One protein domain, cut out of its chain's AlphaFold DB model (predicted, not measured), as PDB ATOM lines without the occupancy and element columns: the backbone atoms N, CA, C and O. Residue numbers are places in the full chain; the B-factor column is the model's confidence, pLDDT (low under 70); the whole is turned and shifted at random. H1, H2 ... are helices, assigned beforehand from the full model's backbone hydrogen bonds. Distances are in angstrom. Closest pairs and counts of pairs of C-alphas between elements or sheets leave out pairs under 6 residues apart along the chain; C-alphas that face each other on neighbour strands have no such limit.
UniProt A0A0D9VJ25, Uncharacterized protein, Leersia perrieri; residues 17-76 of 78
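AT A GLANCE: This is residues 17 to 76 of the 78 residues of an uncharacterized protein of Leersia perrieri (UniProt A0A0D9VJ25). One long helix, H1, makes the length of a rod, H2 folds back to cross it as a helical hairpin, and short H3 packs on both. The printed part has 60 residues with three named helices, H1, H2, H3 in order, and no named strand: all helix. It is loose, radius of gyration of the C-alphas 13.2 A, spanning 40 by 20 by 16 A.

HOW THE PARTS SIT: H1, residues 17 to 45, touches H2, residues 51 to 67, with residues 27 to 38 alone; their closest C-alphas, Val 31 and Ile 58, are 6.6 A apart. This hairpin runs opposite ways at a steep tilt of 45 degrees. H3, residues 71 to 76, is about perpendicular to H1, 90 degrees, and touches its residues 19 to 27 alone; the closest C-alphas, Gly 23 and Asn 72, are 4.9 A apart. H3 touches residues 62 to 66 of H2 alone, closest C-alphas Ser 66 and Val 74, 5.5 A. Every O i to N i+4 pair is within hydrogen-bond range in H1 and H2, 1 of 2 in H3.

IN THESE COORDINATES: H1 measures 41.2 A from C-alpha 17 at (46.416, 9.225, -29.042), H2 24.5 A, and H3 8.8 A to C-alpha 76 at (41.098, 17.196, -35.005).

THE WHOLE: The farthest C-alphas, Asp 17 and Gly 46, are 41.6 A apart. The printed part has no cut, and both links are tight. Residues 17 to 21 and 71 to 76 have pLDDT under 70.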
ATOM      1  N   ASP A  17      45.903   9.743 -27.761       59.12
ATOM      2  CA  ASP A  17      46.416   9.225 -29.042       59.12
ATOM      3  C   ASP A  17      45.417   8.274 -29.708       59.12
ATOM      4  O   ASP A  17      45.218   8.292 -30.925       59.12
ATOM      5  N   LYS A  18      44.714   7.475 -28.895       59.91
ATOM      6  CA  LYS A  18      43.658   6.573 -29.376       59.91
ATOM      7  C   LYS A  18      42.453   7.349 -29.908       59.91
ATOM      8  O   LYS A  18      41.891   6.970 -30.933       59.91
ATOM      9  N   VAL A  19      42.069   8.436 -29.235       60.25
ATOM     10  CA  VAL A  19      40.950   9.301 -29.648       60.25
ATOM     11  C   VAL A  19      41.276  10.036 -30.950       60.25
ATOM     12  O   VAL A  19      40.466  10.010 -31.875       60.25
ATOM     13  N   LYS A  20      42.488  10.598 -31.065       61.50
ATOM     14  CA  LYS A  20      42.977  11.217 -32.307       61.50
ATOM     15  C   LYS A  20      43.010  10.216 -33.464       61.50
ATOM     16  O   LYS A  20      42.509  10.504 -34.544       61.50
ATOM     17  N   SER A  21      43.515   9.003 -33.225       68.75
ATOM     18  CA  SER A  21      43.532   7.936 -34.234       68.75
ATOM     19  C   SER A  21      42.124   7.518 -34.675       68.75
ATOM     20  O   SER A  21      41.907   7.246 -35.853       68.75
ATOM     21  N   LYS A  22      41.150   7.484 -33.755       72.00
ATOM     22  CA  LYS A  22      39.766   7.107 -34.076       72.00
ATOM     23  C   LYS A  22      39.067   8.166 -34.931       72.00
ATOM     24  O   LYS A  22      38.484   7.804 -35.946       72.00
ATOM     25  N   GLY A  23      39.171   9.447 -34.566       73.62
ATOM     26  CA  GLY A  23      38.611  10.543 -35.366       73.62
ATOM     27  C   GLY A  23      39.234  10.620 -36.765       73.62
ATOM     28  O   GLY A  23      38.515  10.754 -37.748       73.62
ATOM     29  N   MET A  24      40.552  10.407 -36.866       77.31
ATOM     30  CA  MET A  24      41.276  10.423 -38.141       77.31
ATOM     31  C   MET A  24      40.830   9.287 -39.067       77.31
ATOM     32  O   MET A  24      40.665   9.487 -40.265       77.31
ATOM     33  N   LYS A  25      40.593   8.089 -38.518       82.25
ATOM     34  CA  LYS A  25      40.068   6.950 -39.287       82.25
ATOM     35  C   LYS A  25      38.651   7.206 -39.795       82.25
ATOM     36  O   LYS A  25      38.361   6.853 -40.931       82.25
ATOM     37  N   SER A  26      37.791   7.822 -38.982       82.81
ATOM     38  CA  SER A  26      36.443   8.218 -39.407       82.81
ATOM     39  C   SER A  26      36.481   9.261 -40.523       82.81
ATOM     40  O   SER A  26      35.750   9.121 -41.496       82.81
ATOM     41  N   LEU A  27      37.377  10.248 -40.427       82.50
ATOM     42  CA  LEU A  27      37.581  11.247 -41.473       82.50
ATOM     43  C   LEU A  27      38.106  10.618 -42.770       82.50
ATOM     44  O   LEU A  27      37.589  10.893 -43.846       82.50
ATOM     45  N   LEU A  28      39.099   9.731 -42.672       85.56
ATOM     46  CA  LEU A  28      39.641   9.020 -43.828       85.56
ATOM     47  C   LEU A  28      38.575   8.153 -44.506       85.56
ATOM     48  O   LEU A  28      38.517   8.109 -45.730       85.56
ATOM     49  N   LEU A  29      37.723   7.490 -43.719       88.12
ATOM     50  CA  LEU A  29      36.602   6.715 -44.244       88.12
ATOM     51  C   LEU A  29      35.590   7.615 -44.962       88.12
ATOM     52  O   LEU A  29      35.133   7.241 -46.034       88.12
ATOM     53  N   LEU A  30      35.285   8.794 -44.411       85.25
ATOM     54  CA  LEU A  30      34.397   9.779 -45.034       85.25
ATOM     55  C   LEU A  30      34.950  10.264 -46.382       85.25
ATOM     56  O   LEU A  30      34.250  10.248 -47.388       85.25
ATOM     57  N   VAL A  31      36.238  10.611 -46.429       87.06
ATOM     58  CA  VAL A  31      36.920  11.012 -47.670       87.06
ATOM     59  C   VAL A  31      36.921   9.872 -48.689       87.06
ATOM     60  O   VAL A  31      36.582  10.080 -49.852       87.06
ATOM     61  N   ALA A  32      37.270   8.654 -48.266       88.81
ATOM     62  CA  ALA A  32      37.266   7.484 -49.141       88.81
ATOM     63  C   ALA A  32      35.859   7.169 -49.675       88.81
ATOM     64  O   ALA A  32      35.720   6.795 -50.839       88.81
ATOM     65  N   TRP A  33      34.826   7.353 -48.848       88.12
ATOM     66  CA  TRP A  33      33.426   7.185 -49.227       88.12
ATOM     67  C   TRP A  33      32.993   8.193 -50.295       88.12
ATOM     68  O   TRP A  33      32.401   7.803 -51.299       88.12
ATOM     69  N   GLU A  34      33.347   9.467 -50.131       87.06
ATOM     70  CA  GLU A  34      33.041  10.522 -51.103       87.06
ATOM     71  C   GLU A  34      33.763  10.312 -52.443       87.06
ATOM     72  O   GLU A  34      33.150  10.445 -53.504       87.06
ATOM     73  N   ILE A  35      35.036   9.896 -52.416       86.00
ATOM     74  CA  ILE A  35      35.796   9.548 -53.630       86.00
ATOM     75  C   ILE A  35      35.163   8.350 -54.342       86.00
ATOM     76  O   ILE A  35      35.008   8.356 -55.564       86.00
ATOM     77  N   TRP A  36      34.789   7.313 -53.588       87.81
ATOM     78  CA  TRP A  36      34.124   6.146 -54.159       87.81
ATOM     79  C   TRP A  36      32.778   6.527 -54.788       87.81
ATOM     80  O   TRP A  36      32.485   6.107 -55.906       87.81
ATOM     81  N   GLY A  37      31.992   7.372 -54.116       85.62
ATOM     82  CA  GLY A  37      30.728   7.895 -54.628       85.62
ATOM     83  C   GLY A  37      30.882   8.721 -55.908       85.62
ATOM     84  O   GLY A  37      30.079   8.551 -56.824       85.62
ATOM     85  N   GLU A  38      31.916   9.564 -56.009       85.75
ATOM     86  CA  GLU A  38      32.229  10.319 -57.235       85.75
ATOM     87  C   GLU A  38      32.497   9.383 -58.410       85.75
ATOM     88  O   GLU A  38      31.875   9.538 -59.459       85.75
ATOM     89  N   GLN A  39      33.328   8.359 -58.217       81.94
ATOM     90  CA  GLN A  39      33.612   7.383 -59.268       81.94
ATOM     91  C   GLN A  39      32.367   6.585 -59.657       81.94
ATOM     92  O   GLN A  39      32.142   6.309 -60.835       81.94
ATOM     93  N   ASN A  40      31.513   6.263 -58.687       84.12
ATOM     94  CA  ASN A  40      30.252   5.585 -58.955       84.12
ATOM     95  C   ASN A  40      29.298   6.483 -59.767       84.12
ATOM     96  O   ASN A  40      28.712   6.041 -60.750       84.12
ATOM     97  N   MET A  41      29.173   7.766 -59.427       83.38
ATOM     98  CA  MET A  41      28.366   8.713 -60.210       83.38
ATOM     99  C   MET A  41      28.944   8.945 -61.607       83.38
ATOM    100  O   MET A  41      28.194   8.956 -62.583       83.38
ATOM    101  N   ARG A  42      30.270   9.036 -61.729       81.81
ATOM    102  CA  ARG A  42      30.959   9.182 -63.012       81.81
ATOM    103  C   ARG A  42      30.703   7.992 -63.932       81.81
ATOM    104  O   ARG A  42      30.405   8.191 -65.105       81.81
ATOM    105  N   VAL A  43      30.792   6.769 -63.411       81.12
ATOM    106  CA  VAL A  43      30.615   5.542 -64.201       81.12
ATOM    107  C   VAL A  43      29.144   5.285 -64.539       81.12
ATOM    108  O   VAL A  43      28.842   4.915 -65.669       81.12
ATOM    109  N   PHE A  44      28.223   5.490 -63.591       78.12
ATOM    110  CA  PHE A  44      26.810   5.122 -63.772       78.12
ATOM    111  C   PHE A  44      25.921   6.246 -64.317       78.12
ATOM    112  O   PHE A  44      24.917   5.956 -64.963       78.12
ATOM    113  N   LYS A  45      26.251   7.516 -64.053       78.44
ATOM    114  CA  LYS A  45      25.449   8.680 -64.472       78.44
ATOM    115  C   LYS A  45      26.165   9.599 -65.460       78.44
ATOM    116  O   LYS A  45      25.528  10.488 -66.014       78.44
ATOM    117  N   GLY A  46      27.471   9.416 -65.677       78.75
ATOM    118  CA  GLY A  46      28.280  10.334 -66.488       78.75
ATOM    119  C   GLY A  46      28.469  11.714 -65.848       78.75
ATOM    120  O   GLY A  46      28.978  12.625 -66.497       78.75
ATOM    121  N   GLU A  47      28.066  11.884 -64.586       74.31
ATOM    122  CA  GLU A  47      28.216  13.140 -63.857       74.31
ATOM    123  C   GLU A  47      29.638  13.244 -63.310       74.31
ATOM    124  O   GLU A  47      30.099  12.395 -62.547       74.31
ATOM    125  N   VAL A  48      30.343  14.297 -63.715       75.56
ATOM    126  CA  VAL A  48      31.704  14.579 -63.266       75.56
ATOM    127  C   VAL A  48      31.650  15.676 -62.219       75.56
ATOM    128  O   VAL A  48      31.368  16.831 -62.536       75.56
ATOM    129  N   LEU A  49      31.968  15.323 -60.975       78.62
ATOM    130  CA  LEU A  49      32.267  16.318 -59.957       78.62
ATOM    131  C   LEU A  49      33.709  16.785 -60.143       78.62
ATOM    132  O   LEU A  49      34.637  15.982 -60.262       78.62
ATOM    133  N   THR A  50      33.917  18.096 -60.175       83.12
ATOM    134  CA  THR A  50      35.280  18.631 -60.163       83.12
ATOM    135  C   THR A  50      35.902  18.419 -58.782       83.12
ATOM    136  O   THR A  50      35.210  18.439 -57.765       83.12
ATOM    137  N   ILE A  51      37.225  18.241 -58.724       81.25
ATOM    138  CA  ILE A  51      37.951  18.091 -57.453       81.25
ATOM    139  C   ILE A  51      37.597  19.194 -56.434       81.25
ATOM    140  O   ILE A  51      37.302  18.844 -55.293       81.25
ATOM    141  N   PRO A  52      37.537  20.495 -56.795       84.50
ATOM    142  CA  PRO A  52      37.109  21.526 -55.850       84.50
ATOM    143  C   PRO A  52      35.687  21.323 -55.304       84.50
ATOM    144  O   PRO A  52      35.459  21.568 -54.124       84.50
ATOM    145  N   GLN A  53      34.743  20.839 -56.117       84.69
ATOM    146  CA  GLN A  53      33.381  20.539 -55.655       84.69
ATOM    147  C   GLN A  53      33.357  19.348 -54.690       84.69
ATOM    148  O   GLN A  53      32.661  19.397 -53.679       84.69
ATOM    149  N   LEU A  54      34.148  18.306 -54.964       86.12
ATOM    150  CA  LEU A  54      34.284  17.154 -54.070       86.12
ATOM    151  C   LEU A  54      34.895  17.565 -52.723       86.12
ATOM    152  O   LEU A  54      34.398  17.175 -51.671       86.12
ATOM    153  N   VAL A  55      35.938  18.398 -52.752       86.19
ATOM    154  CA  VAL A  55      36.573  18.932 -51.540       86.19
ATOM    155  C   VAL A  55      35.601  19.810 -50.752       86.19
ATOM    156  O   VAL A  55      35.509  19.646 -49.538       86.19
ATOM    157  N   SER A  56      34.838  20.686 -51.416       88.69
ATOM    158  CA  SER A  56      33.802  21.493 -50.754       88.69
ATOM    159  C   SER A  56      32.772  20.608 -50.058       88.69
ATOM    160  O   SER A  56      32.494  20.811 -48.883       88.69
ATOM    161  N   LYS A  57      32.282  19.567 -50.742       86.81
ATOM    162  CA  LYS A  57      31.313  18.621 -50.180       86.81
ATOM    163  C   LYS A  57      31.859  17.895 -48.946       86.81
ATOM    164  O   LYS A  57      31.156  17.761 -47.951       86.81
ATOM    165  N   ILE A  58      33.124  17.472 -48.985       86.81
ATOM    166  CA  ILE A  58      33.798  16.852 -47.836       86.81
ATOM    167  C   ILE A  58      33.882  17.833 -46.655       86.81
ATOM    168  O   ILE A  58      33.615  17.441 -45.523       86.81
ATOM    169  N   ILE A  59      34.236  19.099 -46.898       86.38
ATOM    170  CA  ILE A  59      34.314  20.134 -45.853       86.38
ATOM    171  C   ILE A  59      32.933  20.403 -45.243       86.38
ATOM    172  O   ILE A  59      32.813  20.474 -44.020       86.38
ATOM    173  N   ASP A  60      31.896  20.511 -46.072       87.94
ATOM    174  CA  ASP A  60      30.520  20.721 -45.616       87.94
ATOM    175  C   ASP A  60      30.038  19.562 -44.736       87.94
ATOM    176  O   ASP A  60      29.464  19.788 -43.671       87.94
ATOM    177  N   GLU A  61      30.354  18.324 -45.116       85.94
ATOM    178  CA  GLU A  61      30.015  17.129 -44.344       85.94
ATOM    179  C   GLU A  61      30.771  17.090 -43.001       85.94
ATOM    180  O   GLU A  61      30.182  16.818 -41.955       85.94
ATOM    181  N   ILE A  62      32.058  17.457 -42.986       84.25
ATOM    182  CA  ILE A  62      32.846  17.600 -41.748       84.25
ATOM    183  C   ILE A  62      32.221  18.649 -40.819       84.25
ATOM    184  O   ILE A  62      32.086  18.408 -39.615       84.25
ATOM    185  N   ASN A  63      31.817  19.799 -41.366       83.31
ATOM    186  CA  ASN A  63      31.169  20.870 -40.612       83.31
ATOM    187  C   ASN A  63      29.807  20.427 -40.064       83.31
ATOM    188  O   ASN A  63      29.500  20.679 -38.898       83.31
ATOM    189  N   LEU A  64      29.013  19.715 -40.860       85.25
ATOM    190  CA  LEU A  64      27.732  19.164 -40.430       85.25
ATOM    191  C   LEU A  64      27.915  18.174 -39.275       85.25
ATOM    192  O   LEU A  64      27.212  18.244 -38.268       85.25
ATOM    193  N   TRP A  65      28.908  17.290 -39.369       82.56
ATOM    194  CA  TRP A  65      29.205  16.322 -38.314       82.56
ATOM    195  C   TRP A  65      29.720  17.010 -37.048       82.56
ATOM    196  O   TRP A  65      29.383  16.590 -35.939       82.56
ATOM    197  N   SER A  66      30.486  18.094 -37.200       79.31
ATOM    198  CA  SER A  66      30.909  18.958 -36.095       79.31
ATOM    199  C   SER A  66      29.706  19.532 -35.339       79.31
ATOM    200  O   SER A  66      29.619  19.377 -34.118       79.31
ATOM    201  N   ILE A  67      28.730  20.091 -36.065       80.31
ATOM    202  CA  ILE A  67      27.492  20.654 -35.500       80.31
ATOM    203  C   ILE A  67      26.645  19.568 -34.818       80.31
ATOM    204  O   ILE A  67      26.107  19.791 -33.736       80.31
ATOM    205  N   CYS A  68      26.581  18.365 -35.395       82.06
ATOM    206  CA  CYS A  68      25.863  17.215 -34.836       82.06
ATOM    207  C   CYS A  68      26.559  16.559 -33.625       82.06
ATOM    208  O   CYS A  68      26.101  15.529 -33.131       82.06
ATOM    209  N   GLY A  69      27.660  17.130 -33.124       75.25
ATOM    210  CA  GLY A  69      28.313  16.670 -31.900       75.25
ATOM    211  C   GLY A  69      29.343  15.559 -32.107       75.25
ATOM    212  O   GLY A  69      29.704  14.876 -31.142       75.25
ATOM    213  N   ALA A  70      29.875  15.384 -33.325       77.19
ATOM    214  CA  ALA A  70      31.014  14.502 -33.593       77.19
ATOM    215  C   ALA A  70      32.318  15.079 -33.002       77.19
ATOM    216  O   ALA A  70      33.270  15.410 -33.706       77.19
ATOM    217  N   THR A  71      32.385  15.158 -31.673       67.00
ATOM    218  CA  THR A  71      33.475  15.740 -30.868       67.00
ATOM    219  C   THR A  71      34.865  15.205 -31.212       67.00
ATOM    220  O   THR A  71      35.855  15.919 -31.074       67.00
ATOM    221  N   ASN A  72      34.965  13.966 -31.702       65.56
ATOM    222  CA  ASN A  72      36.237  13.375 -32.128       65.56
ATOM    223  C   ASN A  72      36.775  13.954 -33.446       65.56
ATOM    224  O   ASN A  72      37.987  13.941 -33.641       65.56
ATOM    225  N   ILE A  73      35.901  14.437 -34.332       63.56
ATOM    226  CA  ILE A  73      36.282  15.106 -35.583       63.56
ATOM    227  C   ILE A  73      36.592  16.578 -35.292       63.56
ATOM    228  O   ILE A  73      37.632  17.072 -35.712       63.56
ATOM    229  N   VAL A  74      35.780  17.229 -34.448       62.53
ATOM    230  CA  VAL A  74      36.007  18.620 -34.004       62.53
ATOM    231  C   VAL A  74      37.355  18.794 -33.301       62.53
ATOM    232  O   VAL A  74      38.069  19.758 -33.551       62.53
ATOM    233  N   ARG A  75      37.761  17.835 -32.454       60.88
ATOM    234  CA  ARG A  75      39.077  17.862 -31.783       60.88
ATOM    235  C   ARG A  75      40.274  17.675 -32.723       60.88
ATOM    236  O   ARG A  75      41.401  17.788 -32.252       60.88
ATOM    237  N   LEU A  76      40.052  17.311 -33.984       59.81
ATOM    238  CA  LEU A  76      41.098  17.196 -35.005       59.81
ATOM    239  C   LEU A  76      41.125  18.397 -35.957       59.81
ATOM    240  O   LEU A  76      42.147  18.604 -36.603       59.81
TER     241      LEU A  76